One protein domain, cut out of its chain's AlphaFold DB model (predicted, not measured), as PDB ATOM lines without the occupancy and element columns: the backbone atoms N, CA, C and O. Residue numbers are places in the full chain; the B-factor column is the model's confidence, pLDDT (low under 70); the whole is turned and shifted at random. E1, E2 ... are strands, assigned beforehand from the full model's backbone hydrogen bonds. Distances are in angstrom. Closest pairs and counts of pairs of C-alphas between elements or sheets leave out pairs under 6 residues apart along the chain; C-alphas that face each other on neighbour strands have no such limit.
ATOM      1  N   GLY A  35     153.842 155.258 169.813       43.41
ATOM      2  CA  GLY A  35     155.094 155.543 170.471       43.41
ATOM      3  C   GLY A  35     154.972 154.641 171.680       43.41
ATOM      4  O   GLY A  35     154.211 154.966 172.585       43.41
ATOM      5  N   GLN A  36     155.583 153.455 171.608       47.91
ATOM      6  CA  GLN A  36     155.480 152.434 172.651       47.91
ATOM      7  C   GLN A  36     155.676 153.089 174.022       47.91
ATOM      8  O   GLN A  36     156.611 153.880 174.194       47.91
ATOM      9  N   THR A  37     154.786 152.782 174.969       59.91
ATOM     10  CA  THR A  37     154.972 153.156 176.371       59.91
ATOM     11  C   THR A  37     156.362 152.695 176.782       59.91
ATOM     12  O   THR A  37     156.738 151.546 176.518       59.91
ATOM     13  N   LEU A  38     157.163 153.598 177.344       68.19
ATOM     14  CA  LEU A  38     158.522 153.238 177.719       68.19
ATOM     15  C   LEU A  38     158.471 152.154 178.798       68.19
ATOM     16  O   LEU A  38     157.716 152.249 179.764       68.19
ATOM     17  N   SER A  39     159.258 151.098 178.604       81.75
ATOM     18  CA  SER A  39     159.406 150.052 179.612       81.75
ATOM     19  C   SER A  39     160.190 150.588 180.804       81.75
ATOM     20  O   SER A  39     161.122 151.379 180.626       81.75
ATOM     21  N   VAL A  40     159.827 150.116 181.994       88.31
ATOM     22  CA  VAL A  40     160.507 150.435 183.250       88.31
ATOM     23  C   VAL A  40     161.168 149.198 183.854       88.31
ATOM     24  O   VAL A  40     160.778 148.067 183.545       88.31
ATOM     25  N   ASP A  41     162.183 149.405 184.685       93.25
ATOM     26  CA  ASP A  41     162.741 148.370 185.550       93.25
ATOM     27  C   ASP A  41     161.838 148.098 186.771       93.25
ATOM     28  O   ASP A  41     160.728 148.620 186.890       93.25
ATOM     29  N   ALA A  42     162.298 147.230 187.674       91.62
ATOM     30  CA  ALA A  42     161.543 146.855 188.869       91.62
ATOM     31  C   ALA A  42     161.365 148.005 189.879       91.62
ATOM     32  O   ALA A  42     160.459 147.931 190.707       91.62
ATOM     33  N   ASP A  43     162.202 149.042 189.801       92.44
ATOM     34  CA  ASP A  43     162.159 150.221 190.670       92.44
ATOM     35  C   ASP A  43     161.335 151.363 190.038       92.44
ATOM     36  O   ASP A  43     161.090 152.392 190.668       92.44
ATOM     37  N   GLY A  44     160.844 151.171 188.807       89.31
ATOM     38  CA  GLY A  44     160.049 152.155 188.078       89.31
ATOM     39  C   GLY A  44     160.889 153.165 187.292       89.31
ATOM     40  O   GLY A  44     160.369 154.216 186.917       89.31
ATOM     41  N   HIS A  45     162.167 152.891 187.022       93.81
ATOM     42  CA  HIS A  45     162.997 153.743 186.167       93.81
ATOM     43  C   HIS A  45     162.883 153.324 184.707       93.81
ATOM     44  O   HIS A  45     162.798 152.141 184.391       93.81
ATOM     45  N   LEU A  46     162.918 154.288 183.791       89.38
ATOM     46  CA  LEU A  46     162.921 154.013 182.358       89.38
ATOM     47  C   LEU A  46     164.143 153.168 181.974       89.38
ATOM     48  O   LEU A  46     165.252 153.412 182.433       89.38
ATOM     49  N   LEU A  47     163.985 152.218 181.051       88.38
ATOM     50  CA  LEU A  47     165.127 151.429 180.558       88.38
ATOM     51  C   LEU A  47     166.082 152.227 179.643       88.38
ATOM     52  O   LEU A  47     167.150 151.732 179.269       88.38
ATOM     53  N   VAL A  48     165.703 153.450 179.261       84.06
ATOM     54  CA  VAL A  48     166.475 154.378 178.426       84.06
ATOM     55  C   VAL A  48     166.329 155.801 178.956       84.06
ATOM     56  O   VAL A  48     165.282 156.148 179.494       84.06
ATOM     57  N   ASP A  49     167.357 156.625 178.759       88.25
ATOM     58  CA  ASP A  49     167.269 158.053 179.065       88.25
ATOM     59  C   ASP A  49     166.248 158.724 178.130       88.25
ATOM     60  O   ASP A  49     166.217 158.442 176.926       88.25
ATOM     61  N   ALA A  50     165.426 159.619 178.674       82.50
ATOM     62  CA  ALA A  50     164.409 160.349 177.927       82.50
ATOM     63  C   ALA A  50     164.450 161.846 178.250       82.50
ATOM     64  O   ALA A  50     164.483 162.238 179.414       82.50
ATOM     65  N   THR A  51     164.389 162.686 177.215       84.44
ATOM     66  CA  THR A  51     164.281 164.144 177.347       84.44
ATOM     67  C   THR A  51     163.098 164.642 176.531       84.44
ATOM     68  O   THR A  51     162.952 164.304 175.356       84.44
ATOM     69  N   TYR A  52     162.270 165.472 177.155       76.31
ATOM     70  CA  TYR A  52     161.054 166.030 176.581       76.31
ATOM     71  C   TYR A  52     161.118 167.550 176.604       76.31
ATOM     72  O   TYR A  52     161.368 168.144 177.652       76.31
ATOM     73  N   GLN A  53     160.864 168.170 175.454       70.88
ATOM     74  CA  GLN A  53     160.804 169.620 175.313       70.88
ATOM     75  C   GLN A  53     159.345 170.093 175.356       70.88
ATOM     76  O   GLN A  53     158.519 169.672 174.548       70.88
ATOM     77  N   GLU A  54     159.039 170.995 176.283       64.69
ATOM     78  CA  GLU A  54     157.712 171.561 176.538       64.69
ATOM     79  C   GLU A  54     157.774 173.087 176.457       64.69
ATOM     80  O   GLU A  54     158.028 173.763 177.449       64.69
ATOM     81  N   ALA A  55     157.529 173.650 175.271       63.84
ATOM     82  CA  ALA A  55     157.620 175.091 175.022       63.84
ATOM     83  C   ALA A  55     158.964 175.691 175.492       63.84
ATOM     84  O   ALA A  55     159.963 175.573 174.784       63.84
ATOM     85  N   SER A  56     158.994 176.331 176.666       63.78
ATOM     86  CA  SER A  56     160.195 176.914 177.273       63.78
ATOM     87  C   SER A  56     160.837 176.040 178.357       63.78
ATOM     88  O   SER A  56     161.770 176.487 179.022       63.78
ATOM     89  N   ALA A  57     160.355 174.816 178.555       73.00
ATOM     90  CA  ALA A  57     160.844 173.880 179.551       73.00
ATOM     91  C   ALA A  57     161.398 172.594 178.928       73.00
ATOM     92  O   ALA A  57     160.992 172.190 177.842       73.00
ATOM     93  N   ASN A  58     162.308 171.938 179.640       80.75
ATOM     94  CA  ASN A  58     162.805 170.603 179.332       80.75
ATOM     95  C   ASN A  58     162.651 169.716 180.568       80.75
ATOM     96  O   ASN A  58     163.014 170.136 181.664       80.75
ATOM     97  N   ALA A  59     162.147 168.498 180.380       86.81
ATOM     98  CA  ALA A  59     162.080 167.458 181.400       86.81
ATOM     99  C   ALA A  59     162.947 166.269 180.973       86.81
ATOM    100  O   ALA A  59     162.720 165.700 179.906       86.81
ATOM    101  N   THR A  60     163.903 165.874 181.802       92.94
ATOM    102  CA  THR A  60     164.819 164.757 181.572       92.94
ATOM    103  C   THR A  60     164.625 163.695 182.649       92.94
ATOM    104  O   THR A  60     164.548 164.011 183.834       92.94
ATOM    105  N   TYR A  61     164.570 162.439 182.217       92.12
ATOM    106  CA  TYR A  61     164.422 161.245 183.041       92.12
ATOM    107  C   TYR A  61     165.542 160.275 182.670       92.12
ATOM    108  O   TYR A  61     165.567 159.741 181.559       92.12
ATOM    109  N   GLY A  62     166.498 160.091 183.572       95.38
ATOM    110  CA  GLY A  62     167.605 159.162 183.401       95.38
ATOM    111  C   GLY A  62     167.186 157.727 183.704       95.38
ATOM    112  O   GLY A  62     166.339 157.465 184.560       95.38
ATOM    113  N   LYS A  63     167.804 156.761 183.034       95.00
ATOM    114  CA  LYS A  63     167.599 155.331 183.323       95.00
ATOM    115  C   LYS A  63     168.118 154.895 184.695       95.00
ATOM    116  O   LYS A  63     167.848 153.792 185.145       95.00
ATOM    117  N   ASP A  64     168.925 155.740 185.324       95.00
ATOM    118  CA  ASP A  64     169.436 155.580 186.684       95.00
ATOM    119  C   ASP A  64     168.463 156.111 187.750       95.00
ATOM    120  O   ASP A  64     168.818 156.177 188.926       95.00
ATOM    121  N   GLY A  65     167.260 156.518 187.337       95.00
ATOM    122  CA  GLY A  65     166.255 157.113 188.207       95.00
ATOM    123  C   GLY A  65     166.459 158.605 188.455       95.00
ATOM    124  O   GLY A  65     165.701 159.181 189.230       95.00
ATOM    125  N   SER A  66     167.438 159.256 187.815       96.56
ATOM    126  CA  SER A  66     167.636 160.704 187.931       96.56
ATOM    127  C   SER A  66     166.569 161.504 187.178       96.56
ATOM    128  O   SER A  66     166.051 161.091 186.143       96.56
ATOM    129  N   TYR A  67     166.234 162.677 187.700       94.00
ATOM    130  CA  TYR A  67     165.256 163.597 187.131       94.00
ATOM    131  C   TYR A  67     165.818 165.015 187.090       94.00
ATOM    132  O   TYR A  67     166.439 165.474 188.051       94.00
ATOM    133  N   GLU A  68     165.538 165.732 186.006       93.88
ATOM    134  CA  GLU A  68     165.799 167.162 185.883       93.88
ATOM    135  C   GLU A  68     164.658 167.845 185.124       93.88
ATOM    136  O   GLU A  68     164.238 167.395 184.061       93.88
ATOM    137  N   TYR A  69     164.182 168.970 185.643       89.69
ATOM    138  CA  TYR A  69     163.270 169.867 184.953       89.69
ATOM    139  C   TYR A  69     163.842 171.271 184.950       89.69
ATOM    140  O   TYR A  69     164.217 171.799 185.994       89.69
ATOM    141  N   VAL A  70     163.903 171.887 183.778       87.81
ATOM    142  CA  VAL A  70     164.484 173.215 183.586       87.81
ATOM    143  C   VAL A  70     163.511 174.053 182.789       87.81
ATOM    144  O   VAL A  70     163.111 173.649 181.703       87.81
ATOM    145  N   THR A  71     163.175 175.240 183.282       81.12
ATOM    146  CA  THR A  71     162.484 176.260 182.491       81.12
ATOM    147  C   THR A  71     163.468 177.333 182.060       81.12
ATOM    148  O   THR A  71     164.427 177.648 182.769       81.12
ATOM    149  N   SER A  72     163.225 177.904 180.889       79.44
ATOM    150  CA  SER A  72     163.977 179.030 180.361       79.44
ATOM    151  C   SER A  72     163.072 180.230 180.115       79.44
ATOM    152  O   SER A  72     161.918 180.092 179.710       79.44
ATOM    153  N   SER A  73     163.625 181.423 180.291       74.31
ATOM    154  CA  SER A  73     163.029 182.689 179.885       74.31
ATOM    155  C   SER A  73     163.900 183.360 178.824       74.31
ATOM    156  O   SER A  73     165.117 183.168 178.767       74.31
ATOM    157  N   TRP A  74     163.269 184.115 177.926       77.94
ATOM    158  CA  TRP A  74     163.991 184.871 176.908       77.94
ATOM    159  C   TRP A  74     164.581 186.139 177.529       77.94
ATOM    160  O   TRP A  74     163.843 187.027 177.960       77.94
ATOM    161  N   ASP A  75     165.907 186.247 177.547       76.06
ATOM    162  CA  ASP A  75     166.605 187.469 177.928       76.06
ATOM    163  C   ASP A  75     166.802 188.356 176.693       76.06
ATOM    164  O   ASP A  75     167.658 188.103 175.842       76.06
ATOM    165  N   ALA A  76     166.021 189.433 176.613       73.62
ATOM    166  CA  ALA A  76     166.082 190.388 175.511       73.62
ATOM    167  C   ALA A  76     167.416 191.156 175.434       73.62
ATOM    168  O   ALA A  76     167.825 191.541 174.339       73.62
ATOM    169  N   SER A  84     165.576 179.990 183.935       79.88
ATOM    170  CA  SER A  84     164.811 180.846 184.843       79.88
ATOM    171  C   SER A  84     164.390 180.125 186.113       79.88
ATOM    172  O   SER A  84     164.270 180.753 187.160       79.88
ATOM    173  N   SER A  85     164.160 178.817 186.033       79.62
ATOM    174  CA  SER A  85     163.877 177.964 187.185       79.62
ATOM    175  C   SER A  85     164.183 176.508 186.845       79.62
ATOM    176  O   SER A  85     164.441 176.166 185.688       79.62
ATOM    177  N   GLY A  86     164.162 175.639 187.849       84.50
ATOM    178  CA  GLY A  86     164.306 174.210 187.634       84.50
ATOM    179  C   GLY A  86     164.332 173.418 188.930       84.50
ATOM    180  O   GLY A  86     164.454 173.988 190.015       84.50
ATOM    181  N   SER A  87     164.222 172.103 188.802       87.38
ATOM    182  CA  SER A  87     164.384 171.139 189.883       87.38
ATOM    183  C   SER A  87     165.159 169.917 189.398       87.38
ATOM    184  O   SER A  87     165.082 169.547 188.228       87.38
ATOM    185  N   ARG A  88     165.918 169.286 190.294       91.94
ATOM    186  CA  ARG A  88     166.581 167.997 190.052       91.94
ATOM    187  C   ARG A  88     166.312 167.045 191.197       91.94
ATOM    188  O   ARG A  88     166.048 167.488 192.311       91.94
ATOM    189  N   GLY A  89     166.425 165.754 190.931       92.50
ATOM    190  CA  GLY A  89     166.411 164.717 191.952       92.50
ATOM    191  C   GLY A  89     166.178 163.347 191.339       92.50
ATOM    192  O   GLY A  89     166.888 162.984 190.404       92.50
ATOM    193  N   THR A  90     165.205 162.597 191.846       93.25
ATOM    194  CA  THR A  90     164.868 161.255 191.359       93.25
ATOM    195  C   THR A  90     163.432 161.159 190.857       93.25
ATOM    196  O   THR A  90     162.619 162.058 191.083       93.25
ATOM    197  N   TYR A  91     163.096 160.069 190.174       93.62
ATOM    198  CA  TYR A  91     161.717 159.746 189.826       93.62
ATOM    199  C   TYR A  91     161.445 158.244 189.879       93.62
ATOM    200  O   TYR A  91     162.357 157.434 189.776       93.62
ATOM    201  N   THR A  92     160.166 157.897 189.966       93.81
ATOM    202  CA  THR A  92     159.640 156.553 189.714       93.81
ATOM    203  C   THR A  92     158.415 156.663 188.820       93.81
ATOM    204  O   THR A  92     157.609 157.587 188.977       93.81
ATOM    205  N   TYR A  93     158.249 155.719 187.902       87.88
ATOM    206  CA  TYR A  93     157.146 155.686 186.956       87.88
ATOM    207  C   TYR A  93     156.432 154.336 186.974       87.88
ATOM    208  O   TYR A  93     157.045 153.290 186.762       87.88
ATOM    209  N   ASP A  94     155.119 154.375 187.186       80.50
ATOM    210  CA  ASP A  94     154.233 153.230 187.031       80.50
ATOM    211  C   ASP A  94     153.457 153.355 185.707       80.50
ATOM    212  O   ASP A  94     152.495 154.130 185.625       80.50
ATOM    213  N   PRO A  95     153.834 152.599 184.659       72.69
ATOM    214  CA  PRO A  95     153.148 152.645 183.374       72.69
ATOM    215  C   PRO A  95     151.748 152.015 183.408       72.69
ATOM    216  O   PRO A  95     150.980 152.253 182.480       72.69
ATOM    217  N   ALA A  96     151.388 151.230 184.434       67.69
ATOM    218  CA  ALA A  96     150.055 150.636 184.548       67.69
ATOM    219  C   ALA A  96     149.016 151.648 185.049       67.69
ATOM    220  O   ALA A  96     147.853 151.600 184.652       67.69
ATOM    221  N   THR A  97     149.439 152.571 185.914       66.31
ATOM    222  CA  THR A  97     148.586 153.635 186.462       66.31
ATOM    223  C   THR A  97     148.882 155.009 185.860       66.31
ATOM    224  O   THR A  97     148.217 155.985 186.204       66.31
ATOM    225  N   TYR A  98     149.866 155.094 184.959       70.38
ATOM    226  CA  TYR A  98     150.405 156.335 184.397       70.38
ATOM    227  C   TYR A  98     150.862 157.322 185.473       70.38
ATOM    228  O   TYR A  98     150.767 158.536 185.297       70.38
ATOM    229  N   THR A  99     151.344 156.813 186.604       76.38
ATOM    230  CA  THR A  99     151.725 157.637 187.749       76.38
ATOM    231  C   THR A  99     153.224 157.888 187.718       76.38
ATOM    232  O   THR A  99     154.027 156.963 187.815       76.38
ATOM    233  N   LEU A 100     153.606 159.155 187.592       82.00
ATOM    234  CA  LEU A 100     154.974 159.631 187.736       82.00
ATOM    235  C   LEU A 100     155.115 160.309 189.095       82.00
ATOM    236  O   LEU A 100     154.444 161.306 189.362       82.00
ATOM    237  N   VAL A 101     156.033 159.818 189.918       85.25
ATOM    238  CA  VAL A 101     156.443 160.490 191.152       85.25
ATOM    239  C   VAL A 101     157.839 161.041 190.933       85.25
ATOM    240  O   VAL A 101     158.749 160.297 190.591       85.25
ATOM    241  N   THR A 102     158.018 162.343 191.118       86.56
ATOM    242  CA  THR A 102     159.335 163.000 191.088       86.56
ATOM    243  C   THR A 102     159.682 163.462 192.488       86.56
ATOM    244  O   THR A 102     158.813 163.976 193.180       86.56
ATOM    245  N   THR A 103     160.926 163.272 192.914       84.44
ATOM    246  CA  THR A 103     161.433 163.690 194.221       84.44
ATOM    247  C   THR A 103     162.590 164.651 194.008       84.44
ATOM    248  O   THR A 103     163.635 164.252 193.510       84.44
ATOM    249  N   TYR A 104     162.421 165.924 194.351       81.44
ATOM    250  CA  TYR A 104     163.420 166.963 194.140       81.44
ATOM    251  C   TYR A 104     164.406 167.014 195.305       81.44
ATOM    252  O   TYR A 104     164.001 167.138 196.460       81.44
ATOM    253  N   THR A 105     165.692 166.999 194.989       82.69
ATOM    254  CA  THR A 105     166.806 167.197 195.920       82.69
ATOM    255  C   THR A 105     167.568 168.488 195.638       82.69
ATOM    256  O   THR A 105     168.458 168.822 196.404       82.69
ATOM    257  N   SER A 106     167.250 169.224 194.568       80.38
ATOM    258  CA  SER A 106     167.752 170.587 194.357       80.38
ATOM    259  C   SER A 106     166.819 171.426 193.488       80.38
ATOM    260  O   SER A 106     165.999 170.895 192.731       80.38
ATOM    261  N   VAL A 107     166.923 172.750 193.607       82.00
ATOM    262  CA  VAL A 107     166.192 173.725 192.781       82.00
ATOM    263  C   VAL A 107     167.114 174.817 192.273       82.00
ATOM    264  O   VAL A 107     168.129 175.121 192.890       82.00
ATOM    265  N   PHE A 108     166.744 175.434 191.158       76.81
ATOM    266  CA  PHE A 108     167.438 176.609 190.649       76.81
ATOM    267  C   PHE A 108     166.827 177.886 191.235       76.81
ATOM    268  O   PHE A 108     165.625 178.113 191.077       76.81
ATOM    269  N   ASP A 109     167.641 178.729 191.869       72.31
ATOM    270  CA  ASP A 109     167.198 179.974 192.520       72.31
ATOM    271  C   ASP A 109     167.206 181.207 191.592       72.31
ATOM    272  O   ASP A 109     166.977 182.336 192.027       72.31
ATOM    273  N   GLY A 110     167.474 180.991 190.303       70.50
ATOM    274  CA  GLY A 110     167.664 182.044 189.307       70.50
ATOM    275  C   GLY A 110     169.135 182.334 188.997       70.50
ATOM    276  O   GLY A 110     169.418 182.937 187.962       70.50
ATOM    277  N   THR A 111     170.067 181.878 189.841       78.75
ATOM    278  CA  THR A 111     171.515 182.059 189.655       78.75
ATOM    279  C   THR A 111     172.271 180.737 189.700       78.75
ATOM    280  O   THR A 111     173.085 180.485 188.810       78.75
ATOM    281  N   ASP A 112     172.005 179.901 190.703       79.88
ATOM    282  CA  ASP A 112     172.688 178.624 190.904       79.88
ATOM    283  C   ASP A 112     171.717 177.527 191.370       79.88
ATOM    284  O   ASP A 112     170.549 177.768 191.695       79.88
ATOM    285  N   TRP A 113     172.203 176.291 191.363       83.25
ATOM    286  CA  TRP A 113     171.509 175.159 191.954       83.25
ATOM    287  C   TRP A 113     171.726 175.142 193.462       83.25
ATOM    288  O   TRP A 113     172.852 175.116 193.952       83.25
ATOM    289  N   VAL A 114     170.619 175.121 194.191       79.31
ATOM    290  CA  VAL A 114     170.593 174.999 195.642       79.31
ATOM    291  C   VAL A 114     170.148 173.586 195.981       79.31
ATOM    292  O   VAL A 114     169.009 173.201 195.703       79.31
ATOM    293  N   ASP A 115     171.063 172.816 196.565       81.31
ATOM    294  CA  ASP A 115     170.793 171.462 197.031       81.31
ATOM    295  C   ASP A 115     170.008 171.487 198.347       81.31
ATOM    296  O   ASP A 115     170.325 172.231 199.277       81.31
ATOM    297  N   TYR A 116     168.998 170.631 198.427       63.56
ATOM    298  CA  TYR A 116     168.290 170.293 199.651       63.56
ATOM    299  C   TYR A 116     168.995 169.137 200.354       63.56
ATOM    300  O   TYR A 116     169.564 168.244 199.715       63.56
ATOM    301  N   ALA A 117     168.914 169.093 201.684       56.53
ATOM    302  CA  ALA A 117     169.253 167.861 202.384       56.53
ATOM    303  C   ALA A 117     168.292 166.738 201.932       56.53
ATOM    304  O   ALA A 117     167.125 166.993 201.649       56.53
ATOM    305  N   LEU A 118     168.729 165.469 201.898       51.97
ATOM    306  CA  LEU A 118     167.840 164.336 201.543       51.97
ATOM    307  C   LEU A 118     166.591 164.250 202.446       51.97
ATOM    308  O   LEU A 118     165.571 163.700 202.048       51.97
ATOM    309  N   THR A 119     166.670 164.817 203.651       45.03
ATOM    310  CA  THR A 119     165.574 164.956 204.620       45.03
ATOM    311  C   THR A 119     164.619 166.122 204.327       45.03
ATOM    312  O   THR A 119     163.707 166.359 205.108       45.03
ATOM    313  N   GLU A 120     164.833 166.869 203.250       50.75
ATOM    314  CA  GLU A 120     164.027 168.012 202.783       50.75
ATOM    315  C   GLU A 120     163.511 167.769 201.351       50.75
ATOM    316  O   GLU A 120     163.029 168.683 200.676       50.75
ATOM    317  N   ALA A 121     163.662 166.535 200.859       56.69
ATOM    318  CA  ALA A 121     163.316 166.173 199.500       56.69
ATOM    319  C   ALA A 121     161.808 166.329 199.253       56.69
ATOM    320  O   ALA A 121     160.977 165.965 200.083       56.69
ATOM    321  N   ARG A 122     161.449 166.880 198.090       64.06
ATOM    322  CA  ARG A 122     160.068 167.274 197.772       64.06
ATOM    323  C   ARG A 122     159.472 166.353 196.723       64.06
ATOM    324  O   ARG A 122     160.036 166.268 195.641       64.06
ATOM    325  N   SER A 123     158.336 165.720 196.994       67.75
ATOM    326  CA  SER A 123     157.675 164.854 196.015       67.75
ATOM    327  C   SER A 123     156.612 165.583 195.193       67.75
ATOM    328  O   SER A 123     155.926 166.468 195.687       67.75
ATOM    329  N   ASN A 124     156.417 165.175 193.945       68.25
ATOM    330  CA  ASN A 124     155.268 165.561 193.136       68.25
ATOM    331  C   ASN A 124     154.735 164.337 192.399       68.25
ATOM    332  O   ASN A 124     155.502 163.660 191.710       68.25
ATOM    333  N   THR A 125     153.430 164.095 192.520       69.75
ATOM    334  CA  THR A 125     152.733 162.999 191.851       69.75
ATOM    335  C   THR A 125     151.950 163.558 190.674       69.75
ATOM    336  O   THR A 125     151.058 164.390 190.811       69.75
ATOM    337  N   SER A 126     152.294 163.108 189.476       68.38
ATOM    338  CA  SER A 126     151.661 163.533 188.234       68.38
ATOM    339  C   SER A 126     151.139 162.327 187.468       68.38
ATOM    340  O   SER A 126     151.822 161.313 187.360       68.38
ATOM    341  N   PHE A 127     149.958 162.457 186.871       70.31
ATOM    342  CA  PHE A 127     149.417 161.442 185.968       70.31
ATOM    343  C   PHE A 127     149.858 161.758 184.536       70.31
ATOM    344  O   PHE A 127     149.375 162.713 183.918       70.31
ATOM    345  N   ILE A 128     150.851 161.019 184.041       69.75
ATOM    346  CA  ILE A 128     151.584 161.308 182.807       69.75
ATOM    347  C   ILE A 128     151.852 160.026 182.026       69.75
ATOM    348  O   ILE A 128     152.223 158.995 182.579       69.75
ATOM    349  N   VAL A 129     151.741 160.115 180.706       65.81
ATOM    350  CA  VAL A 129     152.218 159.079 179.796       65.81
ATOM    351  C   VAL A 129     153.582 159.471 179.245       65.81
ATOM    352  O   VAL A 129     153.738 160.530 178.628       65.81
ATOM    353  N   LEU A 130     154.569 158.608 179.481       69.06
ATOM    354  CA  LEU A 130     155.914 158.729 178.927       69.06
ATOM    355  C   LEU A 130     156.046 157.807 177.712       69.06
ATOM    356  O   LEU A 130     155.959 156.581 177.814       69.06
ATOM    357  N   THR A 131     156.259 158.411 176.547       64.94
ATOM    358  CA  THR A 131     156.550 157.697 175.295       64.94
ATOM    359  C   THR A 131     157.986 157.974 174.869       64.94
ATOM    360  O   THR A 131     158.658 158.833 175.439       64.94
ATOM    361  N   GLN A 132     158.462 157.305 173.821       59.50
ATOM    362  CA  GLN A 132     159.797 157.561 173.274       59.50
ATOM    363  C   GLN A 132     160.015 159.010 172.794       59.50
ATOM    364  O   GLN A 132     161.156 159.460 172.714       59.50
ATOM    365  N   HIS A 133     158.945 159.742 172.462       55.34
ATOM    366  CA  HIS A 133     159.049 161.056 171.815       55.34
ATOM    367  C   HIS A 133     158.227 162.164 172.479       55.34
ATOM    368  O   HIS A 133     158.383 163.327 172.119       55.34
ATOM    369  N   ALA A 134     157.353 161.834 173.430       56.12
ATOM    370  CA  ALA A 134     156.459 162.796 174.061       56.12
ATOM    371  C   ALA A 134     156.162 162.458 175.528       56.12
ATOM    372  O   ALA A 134     156.003 161.284 175.885       56.12
ATOM    373  N   ARG A 135     156.039 163.517 176.336       66.38
ATOM    374  CA  ARG A 135     155.531 163.524 177.711       66.38
ATOM    375  C   ARG A 135     154.147 164.157 177.703       66.38
ATOM    376  O   ARG A 135     153.972 165.264 177.204       66.38
ATOM    377  N   LEU A 136     153.158 163.423 178.195       59.66
ATOM    378  CA  LEU A 136     151.755 163.682 177.884       59.66
ATOM    379  C   LEU A 136     150.949 163.667 179.180       59.66
ATOM    380  O   LEU A 136     151.050 162.714 179.943       59.66
ATOM    381  N   SER A 137     150.153 164.703 179.458       64.94
ATOM    382  CA  SER A 137     149.258 164.671 180.628       64.94
ATOM    383  C   SER A 137     148.152 163.637 180.415       64.94
ATOM    384  O   SER A 137     147.507 163.636 179.365       64.94
ATOM    385  N   ALA A 138     147.909 162.787 181.412       55.28
ATOM    386  CA  ALA A 138     146.778 161.872 181.410       55.28
ATOM    387  C   ALA A 138     145.510 162.593 181.899       55.28
ATOM    388  O   ALA A 138     145.541 163.371 182.854       55.28
ATOM    389  N   TYR A 139     144.390 162.328 181.229       57.97
ATOM    390  CA  TYR A 139     143.066 162.845 181.570       57.97
ATOM    391  C   TYR A 139     142.138 161.651 181.793       57.97
ATOM    392  O   TYR A 139     142.175 160.691 181.025       57.97
TER     393      TYR A 139
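AT A GLANCE: This is residues 35 to 76 and 84 to 139 of the 271 residues of an uncharacterized protein of Spirochaetaceae bacterium (UniProt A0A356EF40). One twisted sheet of eight strands rolls up into a small, nearly closed barrel: among its neighbour pairs are E1 and E2, E2 and E3, E3 and E4, E4 and E5, E5 and E7, and E7 and E8, and the edge strand E8 comes back near the edge strand E1, where the closest C-alphas, those of Tyr 52 and Arg 135, are 6.2 A apart. The short strand E6 pairs with E5 past the bend of E5, and the unnamed stretch of residues 35 to 49 lies across the barrel end where E1 and E3 begin. The printed part has 98 residues, with eight named strands, E1 to E8 along the chain, and no named helix; the class is all strand. The sheet is branched and its neighbour pairs are antiparallel. The whole is compact, with a radius of gyration of the C-alphas of 13.7 A and spans of 39 by 36 by 24 A.

HOW THE PARTS SIT: E5, residues 99 to 108, has three neighbours and bends by 76 degrees at residue 105. On one side of it lies E4, residues 84 to 94, antiparallel at 150 degrees, with N 90 and O 103 2.8 A apart. On the other side lie E7, residues 122 to 130, beside residues 99 to 104, and E6, residues 113 to 115, beside residues 106 to 108. E5 and E7 are antiparallel at 130 degrees, with N 102 and O 124 2.9 A apart; E5 and E6 form a hairpin, with N 114 and O 107 2.8 A apart. E6 and E7 are apart. E4, E5 and E6 make a meander, each strand the antiparallel neighbour of the one before; so do E1, residues 50 to 54, E2, residues 57 to 61, and E3, residues 66 to 75. E3 and E4 are antiparallel at 152 degrees, with N 69 and O 87 2.8 A apart. N 60 and O 68 of E2 and E3 are 2.7 A apart, and N 52 and O 59 of E1 and E2 2.8 A. E7 bends by 76 degrees at residue 127 and forms a hairpin with E8, residues 135 to 137, where N 129 and O 136 are 2.8 A apart. The closest C-alphas of E1 and E8, those of Tyr 52 and Arg 135, are 6.2 A apart.

IN THESE COORDINATES: E1 begins at C-alpha 50, (164.409, 160.349, 177.927). E3 is 28.6 A long, E4 29.7 A, E5 24.8 A and E7 21.1 A. E4 bends by 68 degrees at residue 89. E8 ends at C-alpha 137, (149.258, 164.671, 180.628).

THE WHOLE: The two C-alphas farthest apart, those of Ala 42 and Ala 76, are 45.8 A apart. Residues 77 to 83 are not printed; C-alphas 76 and 84 are 13.4 A apart across the cut. Of the links printed whole, E6 to E7 is short and the others are tight. Mean pLDDT of the printed part is 76.7; residues 116 to 126 and 128 to 139 are among those under 70.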